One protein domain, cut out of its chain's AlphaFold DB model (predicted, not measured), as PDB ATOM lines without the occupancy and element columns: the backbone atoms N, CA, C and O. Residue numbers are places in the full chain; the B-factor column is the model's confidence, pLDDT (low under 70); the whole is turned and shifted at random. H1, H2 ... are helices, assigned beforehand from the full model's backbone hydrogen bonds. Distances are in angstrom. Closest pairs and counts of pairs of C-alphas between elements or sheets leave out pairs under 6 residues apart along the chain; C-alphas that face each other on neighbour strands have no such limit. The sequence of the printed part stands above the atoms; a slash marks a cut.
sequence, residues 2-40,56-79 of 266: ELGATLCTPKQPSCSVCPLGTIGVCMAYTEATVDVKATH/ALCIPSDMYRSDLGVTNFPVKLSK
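What this domain is: This is residues 2 to 40 and 56 to 79 of the 266 residues of a protein of Fasciola hepatica (UniProt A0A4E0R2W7). With little regular structure, this is mostly winding loop round two short helices, H3 and H4, packed together at the middle, with H2 near H3 and H1 off by itself. The 63 printed residues include four named helices, H1 to H4 along the chain, holding 21 residues, and no named strand: all helix. It is only just compact, close to loose, radius of gyration of the C-alphas 12.4 A, spanning 35 by 31 by 20 A.

Where its parts are: Find C-alpha 2 at (80.197, 109.531, 147.078); H1 runs from there to residue 6, 6.2 A. Next come H2, residues 19 to 22, 5.0 A, and H3, residues 27 to 34, 10.5 A. H4, residues 69 to 72, 6.0 A, ends at C-alpha 72 (70.545, 92.438, 153.530).

How they stand to each other: H3 and H4 touch, the closest C-alphas being Ala 32 and Gly 69, 4.6 A apart. H1 is apart from H2, H3 and H4. Every O i to N i+4 pair in H1 and H3 is within hydrogen-bond range; H2 and H4 are too short for one.

The domain as a whole: Residues 41 to 55 are not printed; C-alphas 40 and 56 are 23.3 A apart. H1 to H2 is a long link. Residues 34 to 40 and 56 to 57 have pLDDT under 70.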
ATOM      1  N   GLU A   2      78.837 109.862 146.606       91.56
ATOM      2  CA  GLU A   2      80.197 109.531 147.078       91.56
ATOM      3  C   GLU A   2      80.266 108.457 148.178       91.56
ATOM      4  O   GLU A   2      81.027 107.495 148.061       91.56
ATOM      5  N   LEU A   3      79.413 108.556 149.205       92.25
ATOM      6  CA  LEU A   3      79.343 107.565 150.286       92.25
ATOM      7  C   LEU A   3      79.069 106.142 149.770       92.25
ATOM      8  O   LEU A   3      79.696 105.197 150.233       92.25
ATOM      9  N   GLY A   4      78.149 105.974 148.815       92.75
ATOM     10  CA  GLY A   4      77.790 104.660 148.264       92.75
ATOM     11  C   GLY A   4      78.827 104.100 147.285       92.75
ATOM     12  O   GLY A   4      78.876 102.894 147.062       92.75
ATOM     13  N   ALA A   5      79.673 104.965 146.722       92.56
ATOM     14  CA  ALA A   5      80.771 104.557 145.853       92.56
ATOM     15  C   ALA A   5      82.006 104.105 146.648       92.56
ATOM     16  O   ALA A   5      82.696 103.186 146.219       92.56
ATOM     17  N   THR A   6      82.273 104.734 147.798       92.50
ATOM     18  CA  THR A   6      83.532 104.550 148.542       92.50
ATOM     19  C   THR A   6      83.385 103.756 149.841       92.50
ATOM     20  O   THR A   6      84.296 103.014 150.194       92.50
ATOM     21  N   LEU A   7      82.255 103.876 150.548       94.56
ATOM     22  CA  LEU A   7      82.076 103.314 151.891       94.56
ATOM     23  C   LEU A   7      80.906 102.330 151.954       94.56
ATOM     24  O   LEU A   7      81.106 101.157 152.247       94.56
ATOM     25  N   CYS A   8      79.686 102.765 151.644       94.88
ATOM     26  CA  CYS A   8      78.480 101.937 151.688       94.88
ATOM     27  C   CYS A   8      78.293 101.155 150.372       94.88
ATOM     28  O   CYS A   8      77.357 101.402 149.610       94.88
ATOM     29  N   THR A   9      79.241 100.263 150.057       93.62
ATOM     30  CA  THR A   9      79.257  99.528 148.780       93.62
ATOM     31  C   THR A   9      78.355  98.279 148.794       93.62
ATOM     32  O   THR A   9      78.136  97.684 149.849       93.62
ATOM     33  N   PRO A  10      77.873  97.792 147.628       90.94
ATOM     34  CA  PRO A  10      76.876  96.714 147.576       90.94
ATOM     35  C   PRO A  10      77.323  95.310 148.005       90.94
ATOM     36  O   PRO A  10      76.469  94.429 148.085       90.94
ATOM     37  N   LYS A  11      78.628  95.042 148.135       87.75
ATOM     38  CA  LYS A  11      79.142  93.697 148.471       87.75
ATOM     39  C   LYS A  11      80.067  93.682 149.684       87.75
ATOM     40  O   LYS A  11      80.199  92.628 150.290       87.75
ATOM     41  N   GLN A  12      80.704  94.805 150.019       90.69
ATOM     42  CA  GLN A  12      81.662  94.910 151.124       90.69
ATOM     43  C   GLN A  12      81.675  96.350 151.659       90.69
ATOM     44  O   GLN A  12      82.573  97.134 151.333       90.69
ATOM     45  N   PRO A  13      80.638  96.760 152.401       94.12
ATOM     46  CA  PRO A  13      80.584  98.105 152.943       94.12
ATOM     47  C   PRO A  13      81.581  98.275 154.098       94.12
ATOM     48  O   PRO A  13      81.728  97.411 154.960       94.12
ATOM     49  N   SER A  14      82.259  99.419 154.131       94.75
ATOM     50  CA  SER A  14      83.240  99.775 155.162       94.75
ATOM     51  C   SER A  14      82.555 100.458 156.350       94.75
ATOM     52  O   SER A  14      82.802 101.626 156.643       94.75
ATOM     53  N   CYS A  15      81.637  99.747 157.011       93.25
ATOM     54  CA  CYS A  15      80.767 100.329 158.039       93.25
ATOM     55  C   CYS A  15      81.516 100.861 159.270       93.25
ATOM     56  O   CYS A  15      81.100 101.873 159.822       93.25
ATOM     57  N   SER A  16      82.638 100.244 159.654       89.81
ATOM     58  CA  SER A  16      83.445 100.653 160.817       89.81
ATOM     59  C   SER A  16      84.063 102.047 160.687       89.81
ATOM     60  O   SER A  16      84.325 102.700 161.691       89.81
ATOM     61  N   VAL A  17      84.289 102.505 159.455       92.62
ATOM     62  CA  VAL A  17      84.831 103.836 159.136       92.62
ATOM     63  C   VAL A  17      83.784 104.730 158.466       92.62
ATOM     64  O   VAL A  17      84.091 105.837 158.025       92.62
ATOM     65  N   CYS A  18      82.543 104.250 158.347       94.00
ATOM     66  CA  CYS A  18      81.454 105.018 157.771       94.00
ATOM     67  C   CYS A  18      81.008 106.081 158.782       94.00
ATOM     68  O   CYS A  18      80.540 105.705 159.858       94.00
ATOM     69  N   PRO A  19      81.050 107.384 158.444       94.00
ATOM     70  CA  PRO A  19      80.680 108.437 159.387       94.00
ATOM     71  C   PRO A  19      79.239 108.273 159.883       94.00
ATOM     72  O   PRO A  19      78.980 108.494 161.058       94.00
ATOM     73  N   LEU A  20      78.324 107.787 159.029       92.69
ATOM     74  CA  LEU A  20      76.929 107.512 159.405       92.69
ATOM     75  C   LEU A  20      76.780 106.340 160.386       92.69
ATOM     76  O   LEU A  20      75.827 106.312 161.163       92.69
ATOM     77  N   GLY A  21      77.698 105.371 160.333       90.31
ATOM     78  CA  GLY A  21      77.787 104.301 161.324       90.31
ATOM     79  C   GLY A  21      78.320 104.834 162.652       90.31
ATOM     80  O   GLY A  21      77.731 104.566 163.692       90.31
ATOM     81  N   THR A  22      79.372 105.660 162.611       88.44
ATOM     82  CA  THR A  22      79.991 106.269 163.800       88.44
ATOM     83  C   THR A  22      79.032 107.175 164.575       88.44
ATOM     84  O   THR A  22      79.001 107.110 165.799       88.44
ATOM     85  N   ILE A  23      78.222 107.988 163.886       91.38
ATOM     86  CA  ILE A  23      77.219 108.859 164.527       91.38
ATOM     87  C   ILE A  23      75.911 108.128 164.887       91.38
ATOM     88  O   ILE A  23      74.975 108.762 165.365       91.38
ATOM     89  N   GLY A  24      75.809 106.817 164.630       88.38
ATOM     90  CA  GLY A  24      74.656 105.995 165.018       88.38
ATOM     91  C   GLY A  24      73.383 106.185 164.182       88.38
ATOM     92  O   GLY A  24      72.317 105.736 164.590       88.38
ATOM     93  N   VAL A  25      73.465 106.827 163.012       92.62
ATOM     94  CA  VAL A  25      72.295 107.098 162.147       92.62
ATOM     95  C   VAL A  25      72.013 105.937 161.180       92.62
ATOM     96  O   VAL A  25      70.912 105.802 160.650       92.62
ATOM     97  N   CYS A  26      72.992 105.062 160.937       92.50
ATOM     98  CA  CYS A  26      72.816 103.902 160.068       92.50
ATOM     99  C   CYS A  26      72.090 102.752 160.788       92.50
ATOM    100  O   CYS A  26      72.735 101.876 161.359       92.50
ATOM    101  N   MET A  27      70.757 102.716 160.692       89.50
ATOM    102  CA  MET A  27      69.928 101.661 161.302       89.50
ATOM    103  C   MET A  27      70.368 100.245 160.919       89.50
ATOM    104  O   MET A  27      70.566  99.417 161.798       89.50
ATOM    105  N   ALA A  28      70.629  99.991 159.632       89.69
ATOM    106  CA  ALA A  28      71.080  98.677 159.170       89.69
ATOM    107  C   ALA A  28      72.396  98.233 159.836       89.69
ATOM    108  O   ALA A  28      72.613  97.042 160.051       89.69
ATOM    109  N   TYR A  29      73.301  99.174 160.141       91.50
ATOM    110  CA  TYR A  29      74.552  98.858 160.830       91.50
ATOM    111  C   TYR A  29      74.312  98.595 162.313       91.50
ATOM    112  O   TYR A  29      74.835  97.618 162.840       91.50
ATOM    113  N   THR A  30      73.470  99.406 162.956       88.25
ATOM    114  CA  THR A  30      73.050  99.189 164.342       88.25
ATOM    115  C   THR A  30      72.415  97.807 164.505       88.25
ATOM    116  O   THR A  30      72.907  97.013 165.301       88.25
ATOM    117  N   GLU A  31      71.418  97.463 163.688       83.69
ATOM    118  CA  GLU A  31      70.748  96.152 163.688       83.69
ATOM    119  C   GLU A  31      71.742  94.996 163.496       83.69
ATOM    120  O   GLU A  31      71.763  94.057 164.288       83.69
ATOM    121  N   ALA A  32      72.657  95.107 162.524       84.19
ATOM    122  CA  ALA A  32      73.672  94.083 162.274       84.19
ATOM    123  C   ALA A  32      74.669  93.891 163.437       84.19
ATOM    124  O   ALA A  32      75.272  92.827 163.556       84.19
ATOM    125  N   THR A  33      74.874  94.907 164.283       79.44
ATOM    126  CA  THR A  33      75.773  94.822 165.451       79.44
ATOM    127  C   THR A  33      75.082  94.337 166.727       79.44
ATOM    128  O   THR A  33      75.744  93.762 167.593       79.44
ATOM    129  N   VAL A  34      73.766  94.535 166.847       69.56
ATOM    130  CA  VAL A  34      72.973  94.151 168.029       69.56
ATOM    131  C   VAL A  34      72.741  92.628 168.088       69.56
ATOM    132  O   VAL A  34      72.627  92.060 169.176       69.56
ATOM    133  N   ASP A  35      72.816  91.938 166.948       57.66
ATOM    134  CA  ASP A  35      72.479  90.513 166.788       57.66
ATOM    135  C   ASP A  35      73.545  89.496 167.257       57.66
ATOM    136  O   ASP A  35      73.379  88.288 167.100       57.66
ATOM    137  N   VAL A  36      74.649  89.935 167.875       51.59
ATOM    138  CA  VAL A  36      75.702  89.012 168.363       51.59
ATOM    139  C   VAL A  36      75.536  88.655 169.851       51.59
ATOM    140  O   VAL A  36      76.241  87.780 170.354       51.59
ATOM    141  N   LYS A  37      74.612  89.290 170.596       41.50
ATOM    142  CA  LYS A  37      74.513  89.080 172.059       41.50
ATOM    143  C   LYS A  37      73.118  88.919 172.672       41.50
ATOM    144  O   LYS A  37      73.053  88.695 173.878       41.50
ATOM    145  N   ALA A  38      72.025  88.964 171.915       45.34
ATOM    146  CA  ALA A  38      70.686  88.819 172.485       45.34
ATOM    147  C   ALA A  38      69.963  87.584 171.933       45.34
ATOM    148  O   ALA A  38      69.387  87.593 170.852       45.34
ATOM    149  N   THR A  39      69.957  86.518 172.730       39.69
ATOM    150  CA  THR A  39      68.875  85.526 172.750       39.69
ATOM    151  C   THR A  39      67.525  86.228 172.611       39.69
ATOM    152  O   THR A  39      67.266  87.117 173.420       39.69
ATOM    153  N   HIS A  40      66.700  85.828 171.634       45.19
ATOM    154  CA  HIS A  40      65.278  86.166 171.452       45.19
ATOM    155  C   HIS A  40      64.640  86.957 172.611       45.19
ATOM    156  O   HIS A  40      63.917  86.406 173.441       45.19
ATOM    157  N   ALA A  56      54.787  96.526 154.127       63.44
ATOM    158  CA  ALA A  56      55.173  95.852 152.879       63.44
ATOM    159  C   ALA A  56      56.551  96.266 152.301       63.44
ATOM    160  O   ALA A  56      56.967  95.749 151.263       63.44
ATOM    161  N   LEU A  57      57.245  97.225 152.929       64.81
ATOM    162  CA  LEU A  57      58.583  97.689 152.541       64.81
ATOM    163  C   LEU A  57      59.700  97.122 153.428       64.81
ATOM    164  O   LEU A  57      60.865  97.163 153.024       64.81
ATOM    165  N   CYS A  58      59.373  96.627 154.624       70.81
ATOM    166  CA  CYS A  58      60.349  96.033 155.532       70.81
ATOM    167  C   CYS A  58      60.752  94.637 155.045       70.81
ATOM    168  O   CYS A  58      59.963  93.936 154.414       70.81
ATOM    169  N   ILE A  59      61.993  94.229 155.333       75.62
ATOM    170  CA  ILE A  59      62.421  92.843 155.108       75.62
ATOM    171  C   ILE A  59      61.690  91.978 156.138       75.62
ATOM    172  O   ILE A  59      61.868  92.230 157.330       75.62
ATOM    173  N   PRO A  60      60.897  90.979 155.722       77.56
ATOM    174  CA  PRO A  60      60.307  90.032 156.658       77.56
ATOM    175  C   PRO A  60      61.393  89.332 157.486       77.56
ATOM    176  O   PRO A  60      62.453  88.986 156.956       77.56
ATOM    177  N   SER A  61      61.147  89.116 158.779       74.94
ATOM    178  CA  SER A  61      62.138  88.542 159.705       74.94
ATOM    179  C   SER A  61      62.654  87.164 159.270       74.94
ATOM    180  O   SER A  61      63.805  86.831 159.531       74.94
ATOM    181  N   ASP A  62      61.837  86.370 158.575       77.19
ATOM    182  CA  ASP A  62      62.196  85.065 158.006       77.19
ATOM    183  C   ASP A  62      63.103  85.164 156.765       77.19
ATOM    184  O   ASP A  62      63.811  84.212 156.431       77.19
ATOM    185  N   MET A  63      63.119  86.317 156.091       78.38
ATOM    186  CA  MET A  63      64.000  86.603 154.956       78.38
ATOM    187  C   MET A  63      65.320  87.272 155.363       78.38
ATOM    188  O   MET A  63      66.246  87.328 154.546       78.38
ATOM    189  N   TYR A  64      65.425  87.786 156.593       82.62
ATOM    190  CA  TYR A  64      66.647  88.409 157.093       82.62
ATOM    191  C   TYR A  64      67.734  87.364 157.343       82.62
ATOM    192  O   TYR A  64      67.530  86.340 157.993       82.62
ATOM    193  N   ARG A  65      68.932  87.641 156.832       84.38
ATOM    194  CA  ARG A  65      70.085  86.754 156.943       84.38
ATOM    195  C   ARG A  65      71.169  87.396 157.791       84.38
ATOM    196  O   ARG A  65      71.876  88.287 157.320       84.38
ATOM    197  N   SER A  66      71.344  86.931 159.027       82.44
ATOM    198  CA  SER A  66      72.323  87.509 159.961       82.44
ATOM    199  C   SER A  66      73.766  87.460 159.433       82.44
ATOM    200  O   SER A  66      74.555  88.348 159.739       82.44
ATOM    201  N   ASP A  67      74.110  86.495 158.569       85.25
ATOM    202  CA  ASP A  67      75.432  86.406 157.928       85.25
ATOM    203  C   ASP A  67      75.720  87.543 156.932       85.25
ATOM    204  O   ASP A  67      76.879  87.853 156.659       85.25
ATOM    205  N   LEU A  68      74.677  88.187 156.400       86.56
ATOM    206  CA  LEU A  68      74.796  89.297 155.453       86.56
ATOM    207  C   LEU A  68      74.880  90.669 156.149       86.56
ATOM    208  O   LEU A  68      75.364  91.629 155.538       86.56
ATOM    209  N   GLY A  69      74.433  90.790 157.404       89.50
ATOM    210  CA  GLY A  69      74.406  92.049 158.160       89.50
ATOM    211  C   GLY A  69      73.767  93.197 157.368       89.50
ATOM    212  O   GLY A  69      72.678  93.066 156.810       89.50
ATOM    213  N   VAL A  70      74.480  94.316 157.219       90.69
ATOM    214  CA  VAL A  70      74.024  95.471 156.416       90.69
ATOM    215  C   VAL A  70      73.730  95.143 154.945       90.69
ATOM    216  O   VAL A  70      72.984  95.872 154.295       90.69
ATOM    217  N   THR A  71      74.294  94.060 154.397       91.44
ATOM    218  CA  THR A  71      74.117  93.674 152.984       91.44
ATOM    219  C   THR A  71      72.809  92.935 152.703       91.44
ATOM    220  O   THR A  71      72.518  92.643 151.541       91.44
ATOM    221  N   ASN A  72      71.970  92.724 153.726       88.44
ATOM    222  CA  ASN A  72      70.545  92.438 153.530       88.44
ATOM    223  C   ASN A  72      69.836  93.571 152.760       88.44
ATOM    224  O   ASN A  72      68.813  93.341 152.116       88.44
ATOM    225  N   PHE A  73      70.412  94.781 152.767       88.88
ATOM    226  CA  PHE A  73      69.864  95.961 152.112       88.88
ATOM    227  C   PHE A  73      70.725  96.451 150.926       88.88
ATOM    228  O   PHE A  73      71.955  96.346 150.948       88.88
ATOM    229  N   PRO A  74      70.103  97.053 149.892       87.88
ATOM    230  CA  PRO A  74      68.665  97.011 149.615       87.88
ATOM    231  C   PRO A  74      68.233  95.601 149.184       87.88
ATOM    232  O   PRO A  74      69.005  94.893 148.529       87.88
ATOM    233  N   VAL A  75      66.982  95.224 149.479       82.50
ATOM    234  CA  VAL A  75      66.411  93.956 149.001       82.50
ATOM    235  C   VAL A  75      66.429  93.945 147.482       82.50
ATOM    236  O   VAL A  75      65.798  94.765 146.813       82.50
ATOM    237  N   LYS A  76      67.170  92.996 146.915       74.75
ATOM    238  CA  LYS A  76      67.189  92.785 145.471       74.75
ATOM    239  C   LYS A  76      66.133  91.760 145.125       74.75
ATOM    240  O   LYS A  76      66.313  90.571 145.373       74.75
ATOM    241  N   LEU A  77      65.066  92.226 144.487       74.75
ATOM    242  CA  LEU A  77      64.129  91.334 143.822       74.75
ATOM    243  C   LEU A  77      64.875  90.500 142.776       74.75
ATOM    244  O   LEU A  77      65.774  90.994 142.080       74.75
ATOM    245  N   SER A  78      64.496  89.229 142.668       77.81
ATOM    246  CA  SER A  78      65.016  88.359 141.622       77.81
ATOM    247  C   SER A  78      64.712  88.982 140.257       77.81
ATOM    248  O   SER A  78      63.611  89.461 139.974       77.81
ATOM    249  N   LYS A  79      65.733  89.049 139.401       77.38
ATOM    250  CA  LYS A  79      65.561  89.597 138.055       77.38
ATOM    251  C   LYS A  79      64.740  88.611 137.233       77.38
ATOM    252  O   LYS A  79      65.018  87.414 137.260       77.38
TER     253      LYS A  79